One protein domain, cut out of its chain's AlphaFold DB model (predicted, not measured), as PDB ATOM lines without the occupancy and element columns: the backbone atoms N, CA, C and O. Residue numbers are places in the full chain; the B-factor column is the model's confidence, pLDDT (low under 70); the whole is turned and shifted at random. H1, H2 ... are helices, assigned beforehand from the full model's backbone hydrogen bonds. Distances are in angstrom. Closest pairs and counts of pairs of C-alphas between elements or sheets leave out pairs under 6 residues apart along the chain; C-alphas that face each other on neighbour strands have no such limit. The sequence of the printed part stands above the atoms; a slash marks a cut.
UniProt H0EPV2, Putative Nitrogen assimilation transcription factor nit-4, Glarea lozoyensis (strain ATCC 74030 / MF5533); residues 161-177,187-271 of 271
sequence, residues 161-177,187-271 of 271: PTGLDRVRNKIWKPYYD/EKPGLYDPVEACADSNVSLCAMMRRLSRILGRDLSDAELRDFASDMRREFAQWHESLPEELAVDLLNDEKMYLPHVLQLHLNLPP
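AT A GLANCE: This is residues 161 to 177 and 187 to 271 of the 271 residues of the protein "Putative Nitrogen assimilation transcription factor nit-4" of Glarea lozoyensis (strain ATCC 74030 / MF5533) (UniProt H0EPV2). A long, loosely closed helical hairpin, H2 and H3, makes most of the length of this domain, with the short helices H1 and H4 packed on H2 at its residues 195 to 202 and the chain ends at the cut, residues 177 and 187, reaching out beyond that end of H2. The turn of the hairpin, residues 217 to 223, sticks out at one end; a long stretch without a named element leads from H3 to H4, and its residues 251 to 256 stick out as a loop. The printed part has 102 residues, with four named helices in the order H1, H2, H3, H4 and no named strand, and the class is all helix. The whole is loose, with a radius of gyration of the C-alphas of 17.1 A, and elongated, spanning 59 by 31 by 25 A.

IN THESE COORDINATES: Find C-alpha 163 at (196.673, 327.084, 177.800), where H1 begins; it holds residues 163 to 168. Past the cut, look for H2 at residues 195 to 213, 26.7 A from first to last C-alpha, beginning at (197.122, 335.452, 184.215). Next comes H3, residues 222 to 241, the longest helix with 20 residues and 28.4 A. Last is H4, residues 260 to 267, whose final C-alpha stands at (198.648, 335.759, 200.970).

HOW THE PARTS SIT: Start at H2, the hub, which touches the three other helices. With residues 195 to 197 alone it touches H1; the closest C-alphas, those of Asp 165 and Glu 196, are 6.1 A apart. These two run opposite ways at a tilt of 38 degrees, only just steep. With residues 198 to 202 alone H2 touches H4, the closest C-alphas being those of Asn 202 and Leu 265, 6.6 A apart, at a shallow tilt of 23 degrees, the same way. H2 and H3 form a helical hairpin at a shallow tilt of 4 degrees, opposite ways, but only just touch, with 3 pairs of C-alphas within 8 A; the closest are those of Met 208 and Phe 236, 7.6 A apart. H1 is apart from H3 and H4, and H3 is apart from H4. In H2, H3 and H4 every O i to N i+4 pair is within hydrogen-bond range; in H1 1 of 2 is. Look also at residues 171 to 172, which pair with residues 191 to 192, antiparallel.

THE WHOLE: The farthest C-alphas, those of Glu 187 and Ser 221, are 58.7 A apart. Residues 178 to 186 are not printed, and C-alphas 177 and 187 are 13.1 A apart across this cut, which lies in the link from H1 to H2. The link from H2 to H3 is short, and that from H3 to H4, residues 242 to 259, is long. The mean pLDDT of the printed part is 88.5; find values under 70 at residues 176 to 177, 187 to 188 and 269 to 271, the last being the chain's last residue.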
ATOM      1  N   PRO A 161     191.063 329.359 180.699       93.75
ATOM      2  CA  PRO A 161     191.826 328.383 179.930       93.75
ATOM      3  C   PRO A 161     193.332 328.646 180.063       93.75
ATOM      4  O   PRO A 161     193.908 329.402 179.284       93.75
ATOM      5  N   THR A 162     193.988 327.959 181.001       92.00
ATOM      6  CA  THR A 162     195.430 328.108 181.303       92.00
ATOM      7  C   THR A 162     196.348 327.971 180.081       92.00
ATOM      8  O   THR A 162     197.385 328.622 179.989       92.00
ATOM      9  N   GLY A 163     195.944 327.195 179.068       90.94
ATOM     10  CA  GLY A 163     196.673 327.084 177.800       90.94
ATOM     11  C   GLY A 163     196.825 328.407 177.029       90.94
ATOM     12  O   GLY A 163     197.745 328.528 176.219       90.94
ATOM     13  N   LEU A 164     195.972 329.409 177.281       92.00
ATOM     14  CA  LEU A 164     196.084 330.725 176.647       92.00
ATOM     15  C   LEU A 164     197.267 331.544 177.164       92.00
ATOM     16  O   LEU A 164     197.719 332.423 176.432       92.00
ATOM     17  N   ASP A 165     197.812 331.257 178.348       92.81
ATOM     18  CA  ASP A 165     198.975 331.991 178.864       92.81
ATOM     19  C   ASP A 165     200.189 331.819 177.942       92.81
ATOM     20  O   ASP A 165     200.903 332.779 177.643       92.81
ATOM     21  N   ARG A 166     200.398 330.610 177.406       91.25
ATOM     22  CA  ARG A 166     201.483 330.332 176.446       91.25
ATOM     23  C   ARG A 166     201.247 330.986 175.089       91.25
ATOM     24  O   ARG A 166     202.194 331.423 174.448       91.25
ATOM     25  N   VAL A 167     199.988 331.057 174.654       91.75
ATOM     26  CA  VAL A 167     199.612 331.674 173.372       91.75
ATOM     27  C   VAL A 167     199.760 333.192 173.435       91.75
ATOM     28  O   VAL A 167     200.248 333.807 172.491       91.75
ATOM     29  N   ARG A 168     199.338 333.804 174.546       90.31
ATOM     30  CA  ARG A 168     199.394 335.257 174.746       90.31
ATOM     31  C   ARG A 168     200.791 335.744 175.084       90.31
ATOM     32  O   ARG A 168     201.105 336.880 174.750       90.31
ATOM     33  N   ASN A 169     201.580 334.906 175.758       93.56
ATOM     34  CA  ASN A 169     202.955 335.183 176.155       93.56
ATOM     35  C   ASN A 169     203.119 336.584 176.770       93.56
ATOM     36  O   ASN A 169     203.965 337.375 176.347       93.56
ATOM     37  N   LYS A 170     202.228 336.924 177.712       93.31
ATOM     38  CA  LYS A 170     202.216 338.245 178.338       93.31
ATOM     39  C   LYS A 170     203.465 338.416 179.189       93.31
ATOM     40  O   LYS A 170     203.861 337.509 179.917       93.31
ATOM     41  N   ILE A 171     204.048 339.605 179.098       93.88
ATOM     42  CA  ILE A 171     205.184 340.014 179.909       93.88
ATOM     43  C   ILE A 171     204.733 341.185 180.768       93.88
ATOM     44  O   ILE A 171     204.394 342.251 180.251       93.88
ATOM     45  N   TRP A 172     204.732 340.980 182.078       92.62
ATOM     46  CA  TRP A 172     204.533 342.046 183.040       92.62
ATOM     47  C   TRP A 172     205.835 342.824 183.208       92.62
ATOM     48  O   TRP A 172     206.916 342.251 183.364       92.62
ATOM     49  N   LYS A 173     205.726 344.148 183.204       88.38
ATOM     50  CA  LYS A 173     206.819 345.053 183.548       88.38
ATOM     51  C   LYS A 173     206.384 345.906 184.739       88.38
ATOM     52  O   LYS A 173     205.215 346.304 184.782       88.38
ATOM     53  N   PRO A 174     207.290 346.219 185.679       81.44
ATOM     54  CA  PRO A 174     207.023 347.252 186.663       81.44
ATOM     55  C   PRO A 174     206.671 348.560 185.950       81.44
ATOM     56  O   PRO A 174     207.269 348.897 184.929       81.44
ATOM     57  N   TYR A 175     205.690 349.284 186.478       73.81
ATOM     58  CA  TYR A 175     205.384 350.619 185.985       73.81
ATOM     59  C   TYR A 175     206.502 351.582 186.404       73.81
ATOM     60  O   TYR A 175     206.815 351.686 187.593       73.81
ATOM     61  N   TYR A 176     207.070 352.287 185.428       69.12
ATOM     62  CA  TYR A 176     207.998 353.398 185.624       69.12
ATOM     63  C   TYR A 176     207.353 354.643 185.012       69.12
ATOM     64  O   TYR A 176     206.829 354.573 183.901       69.12
ATOM     65  N   ASP A 177     207.349 355.757 185.738       60.81
ATOM     66  CA  ASP A 177     206.868 357.033 185.204       60.81
ATOM     67  C   ASP A 177     207.894 357.589 184.196       60.81
ATOM     68  O   ASP A 177     209.096 357.367 184.357       60.81
ATOM     69  N   GLU A 187     217.162 348.609 181.811       61.50
ATOM     70  CA  GLU A 187     215.805 348.081 181.634       61.50
ATOM     71  C   GLU A 187     215.786 346.628 182.155       61.50
ATOM     72  O   GLU A 187     216.310 345.708 181.521       61.50
ATOM     73  N   LYS A 188     215.257 346.405 183.367       65.62
ATOM     74  CA  LYS A 188     215.134 345.044 183.905       65.62
ATOM     75  C   LYS A 188     214.199 344.236 182.996       65.62
ATOM     76  O   LYS A 188     213.147 344.751 182.609       65.62
ATOM     77  N   PRO A 189     214.539 342.977 182.669       76.88
ATOM     78  CA  PRO A 189     213.658 342.138 181.873       76.88
ATOM     79  C   PRO A 189     212.323 341.962 182.602       76.88
ATOM     80  O   PRO A 189     212.285 341.774 183.819       76.88
ATOM     81  N   GLY A 190     211.226 342.058 181.851       86.69
ATOM     82  CA  GLY A 190     209.899 341.786 182.389       86.69
ATOM     83  C   GLY A 190     209.741 340.318 182.791       86.69
ATOM     84  O   GLY A 190     210.527 339.455 182.399       86.69
ATOM     85  N   LEU A 191     208.702 340.037 183.568       92.06
ATOM     86  CA  LEU A 191     208.380 338.702 184.059       92.06
ATOM     87  C   LEU A 191     207.245 338.101 183.227       92.06
ATOM     88  O   LEU A 191     206.317 338.809 182.839       92.06
ATOM     89  N   TYR A 192     207.312 336.798 182.959       94.44
ATOM     90  CA  TYR A 192     206.210 336.073 182.325       94.44
ATOM     91  C   TYR A 192     204.958 336.137 183.203       94.44
ATOM     92  O   TYR A 192     205.058 335.856 184.393       94.44
ATOM     93  N   ASP A 193     203.815 336.502 182.620       95.00
ATOM     94  CA  ASP A 193     202.560 336.793 183.321       95.00
ATOM     95  C   ASP A 193     201.492 335.701 183.068       95.00
ATOM     96  O   ASP A 193     200.781 335.757 182.053       95.00
ATOM     97  N   PRO A 194     201.376 334.694 183.961       95.31
ATOM     98  CA  PRO A 194     200.463 333.557 183.831       95.31
ATOM     99  C   PRO A 194     199.052 333.895 184.357       95.31
ATOM    100  O   PRO A 194     198.558 333.300 185.322       95.31
ATOM    101  N   VAL A 195     198.409 334.898 183.752       94.19
ATOM    102  CA  VAL A 195     197.122 335.452 184.215       94.19
ATOM    103  C   VAL A 195     196.027 334.385 184.304       94.19
ATOM    104  O   VAL A 195     195.285 334.358 185.288       94.19
ATOM    105  N   GLU A 196     195.903 333.512 183.302       95.69
ATOM    106  CA  GLU A 196     194.837 332.506 183.260       95.69
ATOM    107  C   GLU A 196     195.065 331.411 184.302       95.69
ATOM    108  O   GLU A 196     194.127 331.024 185.000       95.69
ATOM    109  N   ALA A 197     196.306 330.949 184.473       96.50
ATOM    110  CA  ALA A 197     196.668 330.008 185.527       96.50
ATOM    111  C   ALA A 197     196.434 330.594 186.927       96.50
ATOM    112  O   ALA A 197     195.923 329.902 187.814       96.50
ATOM    113  N   CYS A 198     196.762 331.873 187.131       96.56
ATOM    114  CA  CYS A 198     196.509 332.565 188.392       96.56
ATOM    115  C   CYS A 198     195.004 332.694 188.673       96.56
ATOM    116  O   CYS A 198     194.546 332.401 189.784       96.56
ATOM    117  N   ALA A 199     194.213 333.087 187.671       96.38
ATOM    118  CA  ALA A 199     192.760 333.171 187.787       96.38
ATOM    119  C   ALA A 199     192.146 331.797 188.093       96.38
ATOM    120  O   ALA A 199     191.333 331.678 189.009       96.38
ATOM    121  N   ASP A 200     192.574 330.747 187.389       97.19
ATOM    122  CA  ASP A 200     192.100 329.388 187.634       97.19
ATOM    123  C   ASP A 200     192.442 328.910 189.054       97.19
ATOM    124  O   ASP A 200     191.581 328.402 189.774       97.19
ATOM    125  N   SER A 201     193.664 329.162 189.518       96.62
ATOM    126  CA  SER A 201     194.087 328.812 190.876       96.62
ATOM    127  C   SER A 201     193.254 329.534 191.942       96.62
ATOM    128  O   SER A 201     192.805 328.906 192.904       96.62
ATOM    129  N   ASN A 202     192.946 330.820 191.736       96.00
ATOM    130  CA  ASN A 202     192.054 331.584 192.614       96.00
ATOM    131  C   ASN A 202     190.623 331.026 192.633       96.00
ATOM    132  O   ASN A 202     189.998 330.984 193.694       96.00
ATOM    133  N   VAL A 203     190.091 330.558 191.499       96.12
ATOM    134  CA  VAL A 203     188.765 329.916 191.449       96.12
ATOM    135  C   VAL A 203     188.743 328.637 192.292       96.12
ATOM    136  O   VAL A 203     187.783 328.408 193.034       96.12
ATOM    137  N   SER A 204     189.801 327.823 192.229       95.25
ATOM    138  CA  SER A 204     189.939 326.627 193.074       95.25
ATOM    139  C   SER A 204     190.018 326.989 194.556       95.25
ATOM    140  O   SER A 204     189.295 326.406 195.368       95.25
ATOM    141  N   LEU A 205     190.813 328.003 194.905       93.94
ATOM    142  CA  LEU A 205     190.925 328.499 196.275       93.94
ATOM    143  C   LEU A 205     189.575 328.992 196.818       93.94
ATOM    144  O   LEU A 205     189.164 328.601 197.911       93.94
ATOM    145  N   CYS A 206     188.821 329.753 196.020       94.62
ATOM    146  CA  CYS A 206     187.468 330.196 196.361       94.62
ATOM    147  C   CYS A 206     186.520 329.017 196.641       94.62
ATOM    148  O   CYS A 206     185.726 329.062 197.582       94.62
ATOM    149  N   ALA A 207     186.593 327.941 195.851       92.50
ATOM    150  CA  ALA A 207     185.767 326.753 196.063       92.50
ATOM    151  C   ALA A 207     186.090 326.049 197.396       92.50
ATOM    152  O   ALA A 207     185.165 325.678 198.129       92.50
ATOM    153  N   MET A 208     187.378 325.931 197.738       91.75
ATOM    154  CA  MET A 208     187.831 325.390 199.025       91.75
ATOM    155  C   MET A 208     187.384 326.277 200.195       91.75
ATOM    156  O   MET A 208     186.797 325.783 201.161       91.75
ATOM    157  N   MET A 209     187.549 327.597 200.086       89.94
ATOM    158  CA  MET A 209     187.096 328.551 201.105       89.94
ATOM    159  C   MET A 209     185.580 328.489 201.318       89.94
ATOM    160  O   MET A 209     185.114 328.443 202.453       89.94
ATOM    161  N   ARG A 210     184.792 328.372 200.242       90.75
ATOM    162  CA  ARG A 210     183.335 328.172 200.328       90.75
ATOM    163  C   ARG A 210     182.932 326.918 201.086       90.75
ATOM    164  O   ARG A 210     181.836 326.854 201.650       90.75
ATOM    165  N   ARG A 211     183.746 325.869 201.011       88.94
ATOM    166  CA  ARG A 211     183.525 324.622 201.745       88.94
ATOM    167  C   ARG A 211     183.851 324.815 203.225       88.94
ATOM    168  O   ARG A 211     183.043 324.401 204.052       88.94
ATOM    169  N   LEU A 212     184.945 325.514 203.540       86.50
ATOM    170  CA  LEU A 212     185.311 325.905 204.907       86.50
ATOM    171  C   LEU A 212     184.207 326.716 205.590       86.50
ATOM    172  O   LEU A 212     183.727 326.313 206.650       86.50
ATOM    173  N   SER A 213     183.717 327.801 204.983       85.88
ATOM    174  CA  SER A 213     182.731 328.654 205.668       85.88
ATOM    175  C   SER A 213     181.343 328.025 205.803       85.88
ATOM    176  O   SER A 213     180.564 328.477 206.630       85.88
ATOM    177  N   ARG A 214     181.023 326.957 205.058       82.25
ATOM    178  CA  ARG A 214     179.778 326.185 205.257       82.25
ATOM    179  C   ARG A 214     179.766 325.373 206.552       82.25
ATOM    180  O   ARG A 214     178.698 324.947 206.985       82.25
ATOM    181  N   ILE A 215     180.937 325.103 207.119       83.31
ATOM    182  CA  ILE A 215     181.100 324.390 208.389       83.31
ATOM    183  C   ILE A 215     181.140 325.377 209.558       83.31
ATOM    184  O   ILE A 215     180.644 325.057 210.637       83.31
ATOM    185  N   LEU A 216     181.657 326.590 209.335       74.38
ATOM    186  CA  LEU A 216     181.639 327.660 210.332       74.38
ATOM    187  C   LEU A 216     180.190 327.977 210.742       74.38
ATOM    188  O   LEU A 216     179.360 328.336 209.911       74.38
ATOM    189  N   GLY A 217     179.886 327.821 212.033       70.44
ATOM    190  CA  GLY A 217     178.553 328.067 212.593       70.44
ATOM    191  C   GLY A 217     177.596 326.870 212.570       70.44
ATOM    192  O   GLY A 217     176.433 327.033 212.932       70.44
ATOM    193  N   ARG A 218     178.051 325.676 212.168       83.50
ATOM    194  CA  ARG A 218     177.288 324.432 212.351       83.50
ATOM    195  C   ARG A 218     177.657 323.761 213.672       83.50
ATOM    196  O   ARG A 218     178.838 323.637 213.982       83.50
ATOM    197  N   ASP A 219     176.649 323.253 214.379       85.88
ATOM    198  CA  ASP A 219     176.851 322.356 215.518       85.88
ATOM    199  C   ASP A 219     177.288 320.986 214.994       85.88
ATOM    200  O   ASP A 219     176.486 320.206 214.477       85.88
ATOM    201  N   LEU A 220     178.590 320.733 215.071       87.00
ATOM    202  CA  LEU A 220     179.224 319.486 214.668       87.00
ATOM    203  C   LEU A 220     179.913 318.867 215.875       87.00
ATOM    204  O   LEU A 220     180.433 319.572 216.739       87.00
ATOM    205  N   SER A 221     179.940 317.543 215.916       92.50
ATOM    206  CA  SER A 221     180.738 316.826 216.900       92.50
ATOM    207  C   SER A 221     182.232 317.052 216.662       92.50
ATOM    208  O   SER A 221     182.687 317.266 215.535       92.50
ATOM    209  N   ASP A 222     183.031 316.912 217.719       90.62
ATOM    210  CA  ASP A 222     184.489 316.999 217.617       90.62
ATOM    211  C   ASP A 222     185.080 316.014 216.593       90.62
ATOM    212  O   ASP A 222     186.128 316.278 216.005       90.62
ATOM    213  N   ALA A 223     184.439 314.856 216.399       93.81
ATOM    214  CA  ALA A 223     184.856 313.877 215.401       93.81
ATOM    215  C   ALA A 223     184.645 314.412 213.978       93.81
ATOM    216  O   ALA A 223     185.590 314.426 213.195       93.81
ATOM    217  N   GLU A 224     183.459 314.949 213.684       91.94
ATOM    218  CA  GLU A 224     183.144 315.545 212.379       91.94
ATOM    219  C   GLU A 224     184.039 316.748 212.062       91.94
ATOM    220  O   GLU A 224     184.485 316.902 210.926       91.94
ATOM    221  N   LEU A 225     184.347 317.583 213.063       90.25
ATOM    222  CA  LEU A 225     185.265 318.713 212.898       90.25
ATOM    223  C   LEU A 225     186.692 318.254 212.578       90.25
ATOM    224  O   LEU A 225     187.336 318.834 211.702       90.25
ATOM    225  N   ARG A 226     187.190 317.213 213.261       91.12
ATOM    226  CA  ARG A 226     188.523 316.649 212.996       91.12
ATOM    227  C   ARG A 226     188.619 316.039 211.605       91.12
ATOM    228  O   ARG A 226     189.591 316.317 210.901       91.12
ATOM    229  N   ASP A 227     187.624 315.252 211.209       92.69
ATOM    230  CA  ASP A 227     187.591 314.615 209.891       92.69
ATOM    231  C   ASP A 227     187.534 315.677 208.789       92.69
ATOM    232  O   ASP A 227     188.339 315.660 207.856       92.69
ATOM    233  N   PHE A 228     186.669 316.682 208.955       91.44
ATOM    234  CA  PHE A 228     186.578 317.806 208.030       91.44
ATOM    235  C   PHE A 228     187.895 318.585 207.913       91.44
ATOM    236  O   PHE A 228     188.347 318.863 206.802       91.44
ATOM    237  N   ALA A 229     188.528 318.930 209.038       90.50
ATOM    238  CA  ALA A 229     189.794 319.659 209.036       90.50
ATOM    239  C   ALA A 229     190.924 318.848 208.380       90.50
ATOM    240  O   ALA A 229     191.721 319.405 207.623       90.50
ATOM    241  N   SER A 230     190.978 317.534 208.628       93.00
ATOM    242  CA  SER A 230     191.943 316.631 207.992       93.00
ATOM    243  C   SER A 230     191.753 316.575 206.475       93.00
ATOM    244  O   SER A 230     192.718 316.707 205.716       93.00
ATOM    245  N   ASP A 231     190.504 316.445 206.026       92.69
ATOM    246  CA  ASP A 231     190.155 316.419 204.610       92.69
ATOM    247  C   ASP A 231     190.495 317.734 203.908       92.69
ATOM    248  O   ASP A 231     191.131 317.713 202.855       92.69
ATOM    249  N   MET A 232     190.133 318.869 204.510       91.38
ATOM    250  CA  MET A 232     190.444 320.192 203.969       91.38
ATOM    251  C   MET A 232     191.949 320.440 203.892       91.38
ATOM    252  O   MET A 232     192.427 320.955 202.885       91.38
ATOM    253  N   ARG A 233     192.711 320.043 204.919       92.12
ATOM    254  CA  ARG A 233     194.175 320.175 204.919       92.12
ATOM    255  C   ARG A 233     194.811 319.355 203.797       92.12
ATOM    256  O   ARG A 233     195.731 319.834 203.142       92.12
ATOM    257  N   ARG A 234     194.322 318.133 203.574       94.12
ATOM    258  CA  ARG A 234     194.807 317.256 202.502       94.12
ATOM    259  C   ARG A 234     194.476 317.817 201.122       94.12
ATOM    260  O   ARG A 234     195.355 317.850 200.270       94.12
ATOM    261  N   GLU A 235     193.241 318.266 200.914       93.31
ATOM    262  CA  GLU A 235     192.802 318.887 199.657       93.31
ATOM    263  C   GLU A 235     193.628 320.138 199.340       93.31
ATOM    264  O   GLU A 235     194.126 320.291 198.228       93.31
ATOM    265  N   PHE A 236     193.845 320.991 200.341       92.19
ATOM    266  CA  PHE A 236     194.638 322.203 200.191       92.19
ATOM    267  C   PHE A 236     196.110 321.914 199.877       92.19
ATOM    268  O   PHE A 236     196.664 322.524 198.967       92.19
ATOM    269  N   ALA A 237     196.736 320.963 200.580       93.19
ATOM    270  CA  ALA A 237     198.109 320.544 200.295       93.19
ATOM    271  C   ALA A 237     198.251 320.002 198.864       93.19
ATOM    272  O   ALA A 237     199.152 320.415 198.142       93.19
ATOM    273  N   GLN A 238     197.316 319.153 198.423       94.88
ATOM    274  CA  GLN A 238     197.296 318.633 197.052       94.88
ATOM    275  C   GLN A 238     197.122 319.745 196.016       94.88
ATOM    276  O   GLN A 238     197.804 319.746 194.995       94.88
ATOM    277  N   TRP A 239     196.227 320.701 196.274       94.94
ATOM    278  CA  TRP A 239     196.049 321.853 195.398       94.94
ATOM    279  C   TRP A 239     197.325 322.702 195.322       94.94
ATOM    280  O   TRP A 239     197.764 323.026 194.221       94.94
ATOM    281  N   HIS A 240     197.953 323.000 196.460       93.19
ATOM    282  CA  HIS A 240     199.182 323.790 196.524       93.19
ATOM    283  C   HIS A 240     200.344 323.102 195.789       93.19
ATOM    284  O   HIS A 240     201.048 323.741 195.014       93.19
ATOM    285  N   GLU A 241     200.518 321.791 195.972       93.38
ATOM    286  CA  GLU A 241     201.514 320.987 195.244       93.38
ATOM    287  C   GLU A 241     201.227 320.896 193.735       93.38
ATOM    288  O   GLU A 241     202.146 320.687 192.946       93.38
ATOM    289  N   SER A 242     199.966 321.056 193.324       94.06
ATOM    290  CA  SER A 242     199.555 321.039 191.915       94.06
ATOM    291  C   SER A 242     199.701 322.385 191.196       94.06
ATOM    292  O   SER A 242     199.434 322.453 189.993       94.06
ATOM    293  N   LEU A 243     200.090 323.453 191.907       94.81
ATOM    294  CA  LEU A 243     200.278 324.766 191.300       94.81
ATOM    295  C   LEU A 243     201.378 324.711 190.222       94.81
ATOM    296  O   LEU A 243     202.427 324.104 190.447       94.81
ATOM    297  N   PRO A 244     201.173 325.359 189.062       93.81
ATOM    298  CA  PRO A 244     202.223 325.537 188.064       93.81
ATOM    299  C   PRO A 244     203.464 326.222 188.647       93.81
ATOM    300  O   PRO A 244     203.356 327.046 189.560       93.81
ATOM    301  N   GLU A 245     204.639 325.929 188.086       92.88
ATOM    302  CA  GLU A 245     205.925 326.486 188.537       92.88
ATOM    303  C   GLU A 245     205.922 328.021 188.523       92.88
ATOM    304  O   GLU A 245     206.495 328.664 189.401       92.88
ATOM    305  N   GLU A 246     205.216 328.619 187.564       92.62
ATOM    306  CA  GLU A 246     205.085 330.063 187.403       92.62
ATOM    307  C   GLU A 246     204.294 330.726 188.547       92.62
ATOM    308  O   GLU A 246     204.423 331.930 188.770       92.62
ATOM    309  N   LEU A 247     203.493 329.950 189.288       94.94
ATOM    310  CA  LEU A 247     202.749 330.401 190.466       94.94
ATOM    311  C   LEU A 247     203.398 329.962 191.784       94.94
ATOM    312  O   LEU A 247     202.951 330.395 192.845       94.94
ATOM    313  N   ALA A 248     204.423 329.111 191.753       92.94
ATOM    314  CA  ALA A 248     205.090 328.623 192.953       92.94
ATOM    315  C   ALA A 248     206.022 329.697 193.541       92.94
ATOM    316  O   ALA A 248     206.914 330.216 192.863       92.94
ATOM    317  N   VAL A 249     205.830 330.010 194.826       91.50
ATOM    318  CA  VAL A 249     206.641 330.989 195.561       91.50
ATOM    319  C   VAL A 249     207.546 330.266 196.549       91.50
ATOM    320  O   VAL A 249     207.081 329.591 197.463       91.50
ATOM    321  N   ASP A 250     208.852 330.435 196.369       89.06
ATOM    322  CA  ASP A 250     209.867 330.050 197.343       89.06
ATOM    323  C   ASP A 250     210.117 331.220 198.299       89.06
ATOM    324  O   ASP A 250     210.759 332.207 197.930       89.06
ATOM    325  N   LEU A 251     209.581 331.098 199.515       82.00
ATOM    326  CA  LEU A 251     209.714 332.088 200.586       82.00
ATOM    327  C   LEU A 251     211.118 332.122 201.209       82.00
ATOM    328  O   LEU A 251     211.387 332.997 202.025       82.00
ATOM    329  N   LEU A 252     211.996 331.171 200.876       87.19
ATOM    330  CA  LEU A 252     213.383 331.152 201.350       87.19
ATOM    331  C   LEU A 252     214.327 331.912 200.409       87.19
ATOM    332  O   LEU A 252     215.500 332.095 200.737       87.19
ATOM    333  N   ASN A 253     213.837 332.331 199.241       88.25
ATOM    334  CA  ASN A 253     214.614 333.034 198.234       88.25
ATOM    335  C   ASN A 253     214.227 334.517 198.171       88.25
ATOM    336  O   ASN A 253     213.345 334.910 197.407       88.25
ATOM    337  N   ASP A 254     214.953 335.339 198.930       82.25
ATOM    338  CA  ASP A 254     214.745 336.791 198.999       82.25
ATOM    339  C   ASP A 254     215.187 337.544 197.726       82.25
ATOM    340  O   ASP A 254     214.872 338.723 197.555       82.25
ATOM    341  N   GLU A 255     215.920 336.893 196.817       85.06
ATOM    342  CA  GLU A 255     216.416 337.514 195.580       85.06
ATOM    343  C   GLU A 255     215.430 337.376 194.411       85.06
ATOM    344  O   GLU A 255     215.443 338.185 193.475       85.06
ATOM    345  N   LYS A 256     214.565 336.355 194.440       87.44
ATOM    346  CA  LYS A 256     213.612 336.088 193.359       87.44
ATOM    347  C   LYS A 256     212.433 337.059 193.432       87.44
ATOM    348  O   LYS A 256     211.704 337.125 194.417       87.44
ATOM    349  N   MET A 257     212.207 337.788 192.341       88.06
ATOM    350  CA  MET A 257     211.017 338.625 192.186       88.06
ATOM    351  C   MET A 257     209.819 337.789 191.737       88.06
ATOM    352  O   MET A 257     209.923 336.979 190.815       88.06
ATOM    353  N   TYR A 258     208.671 338.052 192.351       91.75
ATOM    354  CA  TYR A 258     207.391 337.448 192.002       91.75
ATOM    355  C   TYR A 258     206.392 338.525 191.603       91.75
ATOM    356  O   TYR A 258     206.467 339.672 192.049       91.75
ATOM    357  N   LEU A 259     205.431 338.146 190.764       93.56
ATOM    358  CA  LEU A 259     204.366 339.048 190.350       93.56
ATOM    359  C   LEU A 259     203.433 339.375 191.525       93.56
ATOM    360  O   LEU A 259     203.106 338.475 192.304       93.56
ATOM    361  N   PRO A 260     202.918 340.616 191.631       91.62
ATOM    362  CA  PRO A 260     202.033 341.002 192.730       91.62
ATOM    363  C   PRO A 260     200.800 340.101 192.889       91.62
ATOM    364  O   PRO A 260     200.439 339.740 194.004       91.62
ATOM    365  N   HIS A 261     200.172 339.685 191.785       91.81
ATOM    366  CA  HIS A 261     198.997 338.808 191.836       91.81
ATOM    367  C   HIS A 261     199.344 337.357 192.213       91.81
ATOM    368  O   HIS A 261     198.496 336.665 192.771       91.81
ATOM    369  N   VAL A 262     200.580 336.904 191.962       94.62
ATOM    370  CA  VAL A 262     201.074 335.604 192.444       94.62
ATOM    371  C   VAL A 262     201.273 335.669 193.954       94.62
ATOM    372  O   VAL A 262     200.777 334.811 194.674       94.62
ATOM    373  N   LEU A 263     201.904 336.731 194.462       92.69
ATOM    374  CA  LEU A 263     202.028 336.945 195.907       92.69
ATOM    375  C   LEU A 263     200.654 337.037 196.582       92.69
ATOM    376  O   LEU A 263     200.444 336.420 197.621       92.69
ATOM    377  N   GLN A 264     199.693 337.734 195.969       91.00
ATOM    378  CA  GLN A 264     198.328 337.828 196.490       91.00
ATOM    379  C   GLN A 264     197.644 336.457 196.607       91.00
ATOM    380  O   GLN A 264     196.952 336.215 197.595       91.00
ATOM    381  N   LEU A 265     197.841 335.554 195.637       92.81
ATOM    382  CA  LEU A 265     197.325 334.182 195.714       92.81
ATOM    383  C   LEU A 265     197.848 333.466 196.969       92.81
ATOM    384  O   LEU A 265     197.072 332.806 197.656       92.81
ATOM    385  N   HIS A 266     199.133 333.646 197.290       90.38
ATOM    386  CA  HIS A 266     199.780 333.049 198.464       90.38
ATOM    387  C   HIS A 266     199.423 333.737 199.789       90.38
ATOM    388  O   HIS A 266     199.346 333.081 200.821       90.38
ATOM    389  N   LEU A 267     199.136 335.041 199.781       86.12
ATOM    390  CA  LEU A 267     198.648 335.759 200.970       86.12
ATOM    391  C   LEU A 267     197.227 335.347 201.370       86.12
ATOM    392  O   LEU A 267     196.858 335.447 202.537       86.12
ATOM    393  N   ASN A 268     196.432 334.874 200.410       76.19
ATOM    394  CA  ASN A 268     195.078 334.383 200.651       76.19
ATOM    395  C   ASN A 268     195.054 332.949 201.218       76.19
ATOM    396  O   ASN A 268     193.976 332.390 201.429       76.19
ATOM    397  N   LEU A 269     196.215 332.329 201.448       64.19
ATOM    398  CA  LEU A 269     196.306 330.983 201.998       64.19
ATOM    399  C   LEU A 269     196.010 330.993 203.504       64.19
ATOM    400  O   LEU A 269     196.576 331.809 204.233       64.19
ATOM    401  N   PRO A 270     195.135 330.101 203.999       55.56
ATOM    402  CA  PRO A 270     194.993 329.912 205.433       55.56
ATOM    403  C   PRO A 270     196.326 329.408 206.031       55.56
ATOM    404  O   PRO A 270     196.986 328.585 205.390       55.56
ATOM    405  N   PRO A 271     196.723 329.898 207.221       42.84
ATOM    406  CA  PRO A 271     197.940 329.465 207.912       42.84
ATOM    407  C   PRO A 271     197.892 327.999 208.372       42.84
ATOM    408  O   PRO A 271     196.777 327.466 208.595       42.84
TER     409      PRO A 271